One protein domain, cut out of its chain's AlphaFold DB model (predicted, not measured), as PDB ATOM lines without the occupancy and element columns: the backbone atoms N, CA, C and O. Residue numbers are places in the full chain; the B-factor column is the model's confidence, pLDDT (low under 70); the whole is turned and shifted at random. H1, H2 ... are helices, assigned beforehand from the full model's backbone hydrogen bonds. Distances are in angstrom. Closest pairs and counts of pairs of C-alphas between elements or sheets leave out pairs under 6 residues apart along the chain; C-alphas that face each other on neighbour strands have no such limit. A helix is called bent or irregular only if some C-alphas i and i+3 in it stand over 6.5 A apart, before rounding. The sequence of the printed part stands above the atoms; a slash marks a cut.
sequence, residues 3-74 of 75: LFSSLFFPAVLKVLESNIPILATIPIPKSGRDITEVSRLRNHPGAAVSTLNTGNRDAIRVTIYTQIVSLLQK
ATOM      1  N   LEU A   3      11.012  63.513  12.312       60.66
ATOM      2  CA  LEU A   3      11.698  63.938  13.542       60.66
ATOM      3  C   LEU A   3      13.179  63.524  13.647       60.66
ATOM      4  O   LEU A   3      13.927  64.193  14.347       60.66
ATOM      5  N   PHE A   4      13.611  62.457  12.965       67.25
ATOM      6  CA  PHE A   4      15.024  62.039  12.929       67.25
ATOM      7  C   PHE A   4      15.781  62.588  11.712       67.25
ATOM      8  O   PHE A   4      16.957  62.283  11.525       67.25
ATOM      9  N   SER A   5      15.113  63.370  10.863       80.19
ATOM     10  CA  SER A   5      15.772  64.103   9.789       80.19
ATOM     11  C   SER A   5      16.484  65.317  10.368       80.19
ATOM     12  O   SER A   5      15.874  66.136  11.059       80.19
ATOM     13  N   SER A   6      17.753  65.489  10.006       80.75
ATOM     14  CA  SER A   6      18.538  66.674  10.362       80.75
ATOM     15  C   SER A   6      17.935  67.979   9.825       80.75
ATOM     16  O   SER A   6      18.226  69.048  10.355       80.75
ATOM     17  N   LEU A   7      17.075  67.905   8.803       85.06
ATOM     18  CA  LEU A   7      16.428  69.070   8.191       85.06
ATOM     19  C   LEU A   7      15.090  69.440   8.838       85.06
ATOM     20  O   LEU A   7      14.633  70.571   8.679       85.06
ATOM     21  N   PHE A   8      14.460  68.521   9.571       86.00
ATOM     22  CA  PHE A   8      13.106  68.727  10.080       86.00
ATOM     23  C   PHE A   8      13.061  69.790  11.176       86.00
ATOM     24  O   PHE A   8      12.335  70.774  11.055       86.00
ATOM     25  N   PHE A   9      13.867  69.638  12.228       85.94
ATOM     26  CA  PHE A   9      13.822  70.573  13.352       85.94
ATOM     27  C   PHE A   9      14.215  72.011  12.966       85.94
ATOM     28  O   PHE A   9      13.494  72.934  13.347       85.94
ATOM     29  N   PRO A  10      15.258  72.246  12.141       89.31
ATOM     30  CA  PRO A  10      15.534  73.582  11.611       89.31
ATOM     31  C   PRO A  10      14.371  74.189  10.816       89.31
ATOM     32  O   PRO A  10      14.130  75.391  10.915       89.31
ATOM     33  N   ALA A  11      13.631  73.387  10.043       90.06
ATOM     34  CA  ALA A  11      12.453  73.870   9.325       90.06
ATOM     35  C   ALA A  11      11.321  74.255  10.291       90.06
ATOM     36  O   ALA A  11      10.721  75.316  10.129       90.06
ATOM     37  N   VAL A  12      11.081  73.453  11.334       88.44
ATOM     38  CA  VAL A  12      10.098  73.770  12.384       88.44
ATOM     39  C   VAL A  12      10.445  75.080  13.093       88.44
ATOM     40  O   VAL A  12       9.557  75.902  13.300       88.44
ATOM     41  N   LEU A  13      11.720  75.317  13.421       88.25
ATOM     42  CA  LEU A  13      12.148  76.572  14.055       88.25
ATOM     43  C   LEU A  13      11.856  77.796  13.178       88.25
ATOM     44  O   LEU A  13      11.311  78.772  13.681       88.25
ATOM     45  N   LYS A  14      12.120  77.721  11.867       90.88
ATOM     46  CA  LYS A  14      11.781  78.808  10.929       90.88
ATOM     47  C   LYS A  14      10.284  79.112  10.904       90.88
ATOM     48  O   LYS A  14       9.893  80.266  10.765       90.88
ATOM     49  N   VAL A  15       9.446  78.082  11.026       89.88
ATOM     50  CA  VAL A  15       7.992  78.262  11.111       89.88
ATOM     51  C   VAL A  15       7.615  78.881  12.458       89.88
ATOM     52  O   VAL A  15       6.825  79.812  12.477       89.88
ATOM     53  N   LEU A  16       8.216  78.466  13.575       87.56
ATOM     54  CA  LEU A  16       7.955  79.080  14.888       87.56
ATOM     55  C   LEU A  16       8.363  80.556  14.986       87.56
ATOM     56  O   LEU A  16       7.754  81.300  15.747       87.56
ATOM     57  N   GLU A  17       9.383  80.974  14.239       87.38
ATOM     58  CA  GLU A  17       9.815  82.376  14.151       87.38
ATOM     59  C   GLU A  17       8.893  83.230  13.267       87.38
ATOM     60  O   GLU A  17       9.006  84.457  13.245       87.38
ATOM     61  N   SER A  18       7.972  82.606  12.531       86.44
ATOM     62  CA  SER A  18       7.004  83.327  11.714       86.44
ATOM     63  C   SER A  18       5.843  83.861  12.558       86.44
ATOM     64  O   SER A  18       5.436  83.267  13.551       86.44
ATOM     65  N   ASN A  19       5.267  84.989  12.141       82.31
ATOM     66  CA  ASN A  19       4.172  85.647  12.860       82.31
ATOM     67  C   ASN A  19       2.790  85.023  12.563       82.31
ATOM     68  O   ASN A  19       1.786  85.731  12.538       82.31
ATOM     69  N   ILE A  20       2.735  83.719  12.267       87.12
ATOM     70  CA  ILE A  20       1.479  82.999  12.028       87.12
ATOM     71  C   ILE A  20       1.151  82.076  13.209       87.12
ATOM     72  O   ILE A  20       2.050  81.443  13.764       87.12
ATOM     73  N   PRO A  21      -0.129  81.945  13.597       88.25
ATOM     74  CA  PRO A  21      -0.536  80.958  14.589       88.25
ATOM     75  C   PRO A  21      -0.255  79.529  14.106       88.25
ATOM     76  O   PRO A  21      -0.588  79.169  12.977       88.25
ATOM     77  N   ILE A  22       0.309  78.694  14.981       90.31
ATOM     78  CA  ILE A  22       0.657  77.299  14.675       90.31
ATOM     79  C   ILE A  22      -0.104  76.369  15.611       90.31
ATOM     80  O   ILE A  22      -0.083  76.537  16.831       90.31
ATOM     81  N   LEU A  23      -0.735  75.348  15.034       92.38
ATOM     82  CA  LEU A  23      -1.322  74.233  15.765       92.38
ATOM     83  C   LEU A  23      -0.507  72.971  15.480       92.38
ATOM     84  O   LEU A  23      -0.341  72.585  14.325       92.38
ATOM     85  N   ALA A  24      -0.019  72.319  16.532       91.19
ATOM     86  CA  ALA A  24       0.794  71.115  16.415       91.19
ATOM     87  C   ALA A  24       0.469  70.102  17.517       91.19
ATOM     88  O   ALA A  24      -0.022  70.448  18.591       91.19
ATOM     89  N   THR A  25       0.795  68.837  17.252       91.88
ATOM     90  CA  THR A  25       0.738  67.748  18.232       91.88
ATOM     91  C   THR A  25       2.142  67.235  18.505       91.88
ATOM     92  O   THR A  25       2.870  66.910  17.566       91.88
ATOM     93  N   ILE A  26       2.505  67.108  19.778       89.75
ATOM     94  CA  ILE A  26       3.800  66.574  20.207       89.75
ATOM     95  C   ILE A  26       3.612  65.312  21.057       89.75
ATOM     96  O   ILE A  26       2.604  65.194  21.759       89.75
ATOM     97  N   PRO A  27       4.549  64.349  21.008       87.69
ATOM     98  CA  PRO A  27       4.470  63.161  21.846       87.69
ATOM     99  C   PRO A  27       4.667  63.508  23.328       87.69
ATOM    100  O   PRO A  27       5.425  64.410  23.681       87.69
ATOM    101  N   ILE A  28       4.017  62.739  24.203       87.50
ATOM    102  CA  ILE A  28       4.266  62.784  25.649       87.50
ATOM    103  C   ILE A  28       5.508  61.928  25.950       87.50
ATOM    104  O   ILE A  28       5.579  60.795  25.456       87.50
ATOM    105  N   PRO A  29       6.465  62.413  26.765       86.62
ATOM    106  CA  PRO A  29       7.625  61.623  27.168       86.62
ATOM    107  C   PRO A  29       7.199  60.310  27.827       86.62
ATOM    108  O   PRO A  29       6.375  60.298  28.742       86.62
ATOM    109  N   LYS A  30       7.780  59.191  27.386       84.75
ATOM    110  CA  LYS A  30       7.553  57.876  28.002       84.75
ATOM    111  C   LYS A  30       8.754  57.498  28.860       84.75
ATOM    112  O   LYS A  30       9.887  57.515  28.383       84.75
ATOM    113  N   SER A  31       8.502  57.119  30.112       81.88
ATOM    114  CA  SER A  31       9.532  56.622  31.040       81.88
ATOM    115  C   SER A  31      10.707  57.593  31.238       81.88
ATOM    116  O   SER A  31      11.854  57.167  31.312       81.88
ATOM    117  N   GLY A  32      10.440  58.903  31.251       77.25
ATOM    118  CA  GLY A  32      11.471  59.932  31.433       77.25
ATOM    119  C   GLY A  32      12.398  60.153  30.232       77.25
ATOM    120  O   GLY A  32      13.269  61.015  30.299       77.25
ATOM    121  N   ARG A  33      12.208  59.428  29.119       81.88
ATOM    122  CA  ARG A  33      12.916  59.703  27.864       81.88
ATOM    123  C   ARG A  33      12.188  60.807  27.117       81.88
ATOM    124  O   ARG A  33      11.175  60.556  26.461       81.88
ATOM    125  N   ASP A  34      12.695  62.020  27.277       84.25
ATOM    126  CA  ASP A  34      12.251  63.171  26.505       84.25
ATOM    127  C   ASP A  34      13.089  63.307  25.225       84.25
ATOM    128  O   ASP A  34      14.254  62.903  25.183       84.25
ATOM    129  N   ILE A  35      12.481  63.842  24.171       87.19
ATOM    130  CA  ILE A  35      13.179  64.193  22.932       87.19
ATOM    131  C   ILE A  35      13.494  65.680  23.045       87.19
ATOM    132  O   ILE A  35      12.566  66.480  23.137       87.19
ATOM    133  N   THR A  36      14.773  66.054  23.041       86.88
ATOM    134  CA  THR A  36      15.228  67.434  23.294       86.88
ATOM    135  C   THR A  36      14.491  68.463  22.436       86.88
ATOM    136  O   THR A  36      14.045  69.502  22.931       86.88
ATOM    137  N   GLU A  37      14.310  68.157  21.154       87.56
ATOM    138  CA  GLU A  37      13.578  68.973  20.192       87.56
ATOM    139  C   GLU A  37      12.124  69.180  20.629       87.56
ATOM    140  O   GLU A  37      11.627  70.305  20.636       87.56
ATOM    141  N   VAL A  38      11.453  68.114  21.070       88.56
ATOM    142  CA  VAL A  38      10.070  68.161  21.562       88.56
ATOM    143  C   VAL A  38       9.974  68.936  22.877       88.56
ATOM    144  O   VAL A  38       9.059  69.750  23.028       88.56
ATOM    145  N   SER A  39      10.921  68.757  23.804       88.94
ATOM    146  CA  SER A  39      10.981  69.539  25.047       88.94
ATOM    147  C   SER A  39      11.075  71.033  24.761       88.94
ATOM    148  O   SER A  39      10.416  71.833  25.427       88.94
ATOM    149  N   ARG A  40      11.868  71.414  23.752       89.00
ATOM    150  CA  ARG A  40      12.024  72.810  23.337       89.00
ATOM    151  C   ARG A  40      10.725  73.386  22.771       89.00
ATOM    152  O   ARG A  40      10.387  74.513  23.117       89.00
ATOM    153  N   LEU A  41       9.980  72.617  21.971       89.56
ATOM    154  CA  LEU A  41       8.652  73.026  21.487       89.56
ATOM    155  C   LEU A  41       7.659  73.196  22.644       89.56
ATOM    156  O   LEU A  41       6.953  74.199  22.710       89.56
ATOM    157  N   ARG A  42       7.631  72.238  23.581       90.12
ATOM    158  CA  ARG A  42       6.730  72.254  24.745       90.12
ATOM    159  C   ARG A  42       6.961  73.464  25.649       90.12
ATOM    160  O   ARG A  42       6.005  74.022  26.171       90.12
ATOM    161  N   ASN A  43       8.220  73.839  25.854       90.12
ATOM    162  CA  ASN A  43       8.611  74.883  26.800       90.12
ATOM    163  C   ASN A  43       8.718  76.277  26.151       90.12
ATOM    164  O   ASN A  43       9.255  77.198  26.763       90.12
ATOM    165  N   HIS A  44       8.259  76.441  24.907       89.56
ATOM    166  CA  HIS A  44       8.308  77.727  24.224       89.56
ATOM    167  C   HIS A  44       7.401  78.754  24.937       89.56
ATOM    168  O   HIS A  44       6.235  78.447  25.187       89.56
ATOM    169  N   PRO A  45       7.873  79.981  25.237       87.81
ATOM    170  CA  PRO A  45       7.135  80.943  26.067       87.81
ATOM    171  C   PRO A  45       5.793  81.391  25.467       87.81
ATOM    172  O   PRO A  45       4.896  81.789  26.202       87.81
ATOM    173  N   GLY A  46       5.638  81.311  24.143       87.75
ATOM    174  CA  GLY A  46       4.380  81.607  23.447       87.75
ATOM    175  C   GLY A  46       3.465  80.397  23.218       87.75
ATOM    176  O   GLY A  46       2.433  80.544  22.572       87.75
ATOM    177  N   ALA A  47       3.842  79.197  23.671       90.31
ATOM    178  CA  ALA A  47       3.070  77.984  23.411       90.31
ATOM    179  C   ALA A  47       2.028  77.721  24.508       90.31
ATOM    180  O   ALA A  47       2.347  77.624  25.691       90.31
ATOM    181  N   ALA A  48       0.776  77.514  24.095       92.69
ATOM    182  CA  ALA A  48      -0.251  76.922  24.940       92.69
ATOM    183  C   ALA A  48      -0.241  75.398  24.749       92.69
ATOM    184  O   ALA A  48      -0.496  74.902  23.652       92.69
ATOM    185  N   VAL A  49       0.046  74.645  25.813       92.69
ATOM    186  CA  VAL A  49       0.139  73.178  25.760       92.69
ATOM    187  C   VAL A  49      -1.024  72.554  26.520       92.69
ATOM    188  O   VAL A  49      -1.260  72.865  27.684       92.69
ATOM    189  N   SER A  50      -1.739  71.637  25.868       92.56
ATOM    190  CA  SER A  50      -2.815  70.849  26.478       92.56
ATOM    191  C   SER A  50      -2.502  69.361  26.377       92.56
ATOM    192  O   SER A  50      -2.145  68.866  25.310       92.56
ATOM    193  N   THR A  51      -2.663  68.632  27.484       92.62
ATOM    194  CA  THR A  51      -2.532  67.168  27.495       92.62
ATOM    195  C   THR A  51      -3.894  66.528  27.248       92.62
ATOM    196  O   THR A  51      -4.851  66.784  27.983       92.62
ATOM    197  N   LEU A  52      -3.981  65.688  26.218       92.69
ATOM    198  CA  LEU A  52      -5.208  64.988  25.843       92.69
ATOM    199  C   LEU A  52      -5.311  63.628  26.539       92.69
ATOM    200  O   LEU A  52      -4.335  62.887  26.640       92.69
ATOM    201  N   ASN A  53      -6.522  63.284  26.960       93.25
ATOM    202  CA  ASN A  53      -6.923  61.950  27.384       93.25
ATOM    203  C   ASN A  53      -8.338  61.643  26.857       93.25
ATOM    204  O   ASN A  53      -8.986  62.481  26.227       93.25
ATOM    205  N   THR A  54      -8.823  60.426  27.094       94.25
ATOM    206  CA  THR A  54     -10.134  59.976  26.599       94.25
ATOM    207  C   THR A  54     -11.310  60.754  27.189       94.25
ATOM    208  O   THR A  54     -12.334  60.874  26.525       94.25
ATOM    209  N   GLY A  55     -11.170  61.312  28.395       96.50
ATOM    210  CA  GLY A  55     -12.232  62.043  29.088       96.50
ATOM    211  C   GLY A  55     -12.290  63.541  28.783       96.50
ATOM    212  O   GLY A  55     -13.326  64.156  29.006       96.50
ATOM    213  N   ASN A  56     -11.210  64.146  28.274       95.94
ATOM    214  CA  ASN A  56     -11.137  65.601  28.072       95.94
ATOM    215  C   ASN A  56     -11.098  66.043  26.602       95.94
ATOM    216  O   ASN A  56     -11.134  67.244  26.334       95.94
ATOM    217  N   ARG A  57     -11.025  65.101  25.655       93.62
ATOM    218  CA  ARG A  57     -10.798  65.385  24.230       93.62
ATOM    219  C   ARG A  57     -11.762  66.432  23.668       93.62
ATOM    220  O   ARG A  57     -11.326  67.368  23.001       93.62
ATOM    221  N   ASP A  58     -13.054  66.283  23.941       95.25
ATOM    222  CA  ASP A  58     -14.081  67.155  23.364       95.25
ATOM    223  C   ASP A  58     -14.055  68.553  23.996       95.25
ATOM    224  O   ASP A  58     -14.164  69.552  23.288       95.25
ATOM    225  N   ALA A  59     -13.797  68.637  25.304       96.00
ATOM    226  CA  ALA A  59     -13.618  69.910  25.995       96.00
ATOM    227  C   ALA A  59     -12.374  70.659  25.483       96.00
ATOM    228  O   ALA A  59     -12.453  71.840  25.149       96.00
ATOM    229  N   ILE A  60     -11.236  69.967  25.343       96.25
ATOM    230  CA  ILE A  60      -9.998  70.576  24.839       96.25
ATOM    231  C   ILE A  60     -10.144  71.013  23.378       96.25
ATOM    232  O   ILE A  60      -9.630  72.068  23.014       96.25
ATOM    233  N   ARG A  61     -10.889  70.269  22.548       94.88
ATOM    234  CA  ARG A  61     -11.205  70.697  21.177       94.88
ATOM    235  C   ARG A  61     -11.872  72.074  21.161       94.88
ATOM    236  O   ARG A  61     -11.469  72.925  20.370       94.88
ATOM    237  N   VAL A  62     -12.875  72.288  22.016       96.44
ATOM    238  CA  VAL A  62     -13.575  73.579  22.118       96.44
ATOM    239  C   VAL A  62     -12.618  74.673  22.595       96.44
ATOM    240  O   VAL A  62     -12.584  75.748  22.000       96.44
ATOM    241  N   THR A  63     -11.785  74.391  23.600       95.50
ATOM    242  CA  THR A  63     -10.776  75.342  24.095       95.50
ATOM    243  C   THR A  63      -9.791  75.767  23.005       95.50
ATOM    244  O   THR A  63      -9.596  76.964  22.797       95.50
ATOM    245  N   ILE A  64      -9.207  74.807  22.276       94.62
ATOM    246  CA  ILE A  64      -8.255  75.076  21.185       94.62
ATOM    247  C   ILE A  64      -8.924  75.908  20.088       94.62
ATOM    248  O   ILE A  64      -8.351  76.892  19.628       94.62
ATOM    249  N   TYR A  65     -10.150  75.551  19.695       94.56
ATOM    250  CA  TYR A  65     -10.901  76.300  18.691       94.56
ATOM    251  C   TYR A  65     -11.082  77.769  19.099       94.56
ATOM    252  O   TYR A  65     -10.732  78.671  18.338       94.56
ATOM    253  N   THR A  66     -11.558  78.015  20.320       94.56
ATOM    254  CA  THR A  66     -11.773  79.373  20.835       94.56
ATOM    255  C   THR A  66     -10.473  80.173  20.901       94.56
ATOM    256  O   THR A  66     -10.464  81.353  20.546       94.56
ATOM    257  N   GLN A  67      -9.363  79.547  21.307       92.81
ATOM    258  CA  GLN A  67      -8.044  80.188  21.335       92.81
ATOM    259  C   GLN A  67      -7.585  80.602  19.934       92.81
ATOM    260  O   GLN A  67      -7.177  81.746  19.747       92.81
ATOM    261  N   ILE A  68      -7.701  79.709  18.947       91.50
ATOM    262  CA  ILE A  68      -7.304  79.991  17.562       91.50
ATOM    263  C   ILE A  68      -8.146  81.128  16.981       91.50
ATOM    264  O   ILE A  68      -7.587  82.079  16.441       91.50
ATOM    265  N   VAL A  69      -9.473  81.080  17.134       93.25
ATOM    266  CA  VAL A  69     -10.365  82.150  16.651       93.25
ATOM    267  C   VAL A  69     -10.013  83.491  17.300       93.25
ATOM    268  O   VAL A  69      -9.907  84.499  16.607       93.25
ATOM    269  N   SER A  70      -9.759  83.495  18.609       91.38
ATOM    270  CA  SER A  70      -9.388  84.712  19.342       91.38
ATOM    271  C   SER A  70      -8.044  85.291  18.893       91.38
ATOM    272  O   SER A  70      -7.865  86.506  18.926       91.38
ATOM    273  N   LEU A  71      -7.088  84.444  18.496       88.81
ATOM    274  CA  LEU A  71      -5.805  84.883  17.941       88.81
ATOM    275  C   LEU A  71      -5.989  85.496  16.550       88.81
ATOM    276  O   LEU A  71      -5.450  86.564  16.286       88.81
ATOM    277  N   LEU A  72      -6.791  84.862  15.692       85.81
ATOM    278  CA  LEU A  72      -7.049  85.347  14.334       85.81
ATOM    279  C   LEU A  72      -7.844  86.658  14.300       85.81
ATOM    280  O   LEU A  72      -7.682  87.428  13.369       85.81
ATOM    281  N   GLN A  73      -8.686  86.924  15.300       84.25
ATOM    282  CA  GLN A  73      -9.445  88.179  15.405       84.25
ATOM    283  C   GLN A  73      -8.617  89.371  15.911       84.25
ATOM    284  O   GLN A  73      -9.076  90.507  15.827       84.25
ATOM    285  N   LYS A  74      -7.438  89.125  16.496       65.88
ATOM    286  CA  LYS A  74      -6.545  90.169  17.029       65.88
ATOM    287  C   LYS A  74      -5.504  90.658  16.015       65.88
ATOM    288  O   LYS A  74      -4.757  91.580  16.342       65.88
TER     289      LYS A  74
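Overview. This is residues 3 to 74 of the 75 residues of the protein "Nucleoside-triphosphatase THEP1" of Dendrobium catenatum (UniProt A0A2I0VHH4). The long helix H3 forms one side of the domain and the two short helices H1 and H2, roughly side by side, form the other; of the two long stretches with no named element, residues 17 to 35 loop from the end of H1 round to the start of H2, with residues 28 to 35 on the side of H1 and H2, away from H3, and residues 43 to 56 cross the space from H2 to H3. The arrangement is loosely formed: H3 touches neither of the other helices, and residues 53 to 59, of which 57 to 59 belong to H3, stick out free. The printed part has 72 residues, with three named helices in the order H1, H2, H3 and no named strand; the class is all helix, though the helices hold 32 of the 72 residues. The whole is only just loose, close to compact, with a radius of gyration of the C-alphas of 13.9 A, and the C-alphas span 34 by 32 by 19 A.

Arrangement. The longest helix, H3, residues 57 to 72, is apart from H1, residues 8 to 16. H3 is also apart from H2, residues 36 to 42, although the two follow each other in the chain. H1 and H2 are close but not clearly touching, with 1 pair of C-alphas within 8 A: the closest are those of Phe 9 and Glu 37, 7.0 A apart. Their centres are 11.7 A apart. They run the same way at a shallow tilt of 24 degrees. In H1, H2 and H3 every pair of backbone O of residue i and N of residue i+4 is within hydrogen-bond range.

Along the chain. H3 runs from Arg 57 to Leu 72, 22.6 A from first to last C-alpha; C-alpha 57 is at (-10.798, 65.385, 24.230) and C-alpha 72 at (-7.049, 85.347, 14.334). H2 runs from Thr 36 to Arg 42, 9.9 A from first to last C-alpha. H1 runs from Phe 8, whose C-alpha is at (13.106, 68.727, 10.080), to Leu 16, 12.5 A from first to last C-alpha. No helix is bent or irregular.

Size, cuts and confidence. The two C-alphas farthest apart are those of Ser 31 and Gln 73, at 40.0 A, and the first and last printed C-alphas, of Leu 3 and Lys 74, are 32.1 A apart. The printed part has no cut. Both links are long: 19 residues lie between H1 and H2, and 14 between H2 and H3. The mean pLDDT of the printed part is 88.5; the model's confidence is under 70 at residues 3 to 4 and at residue 74.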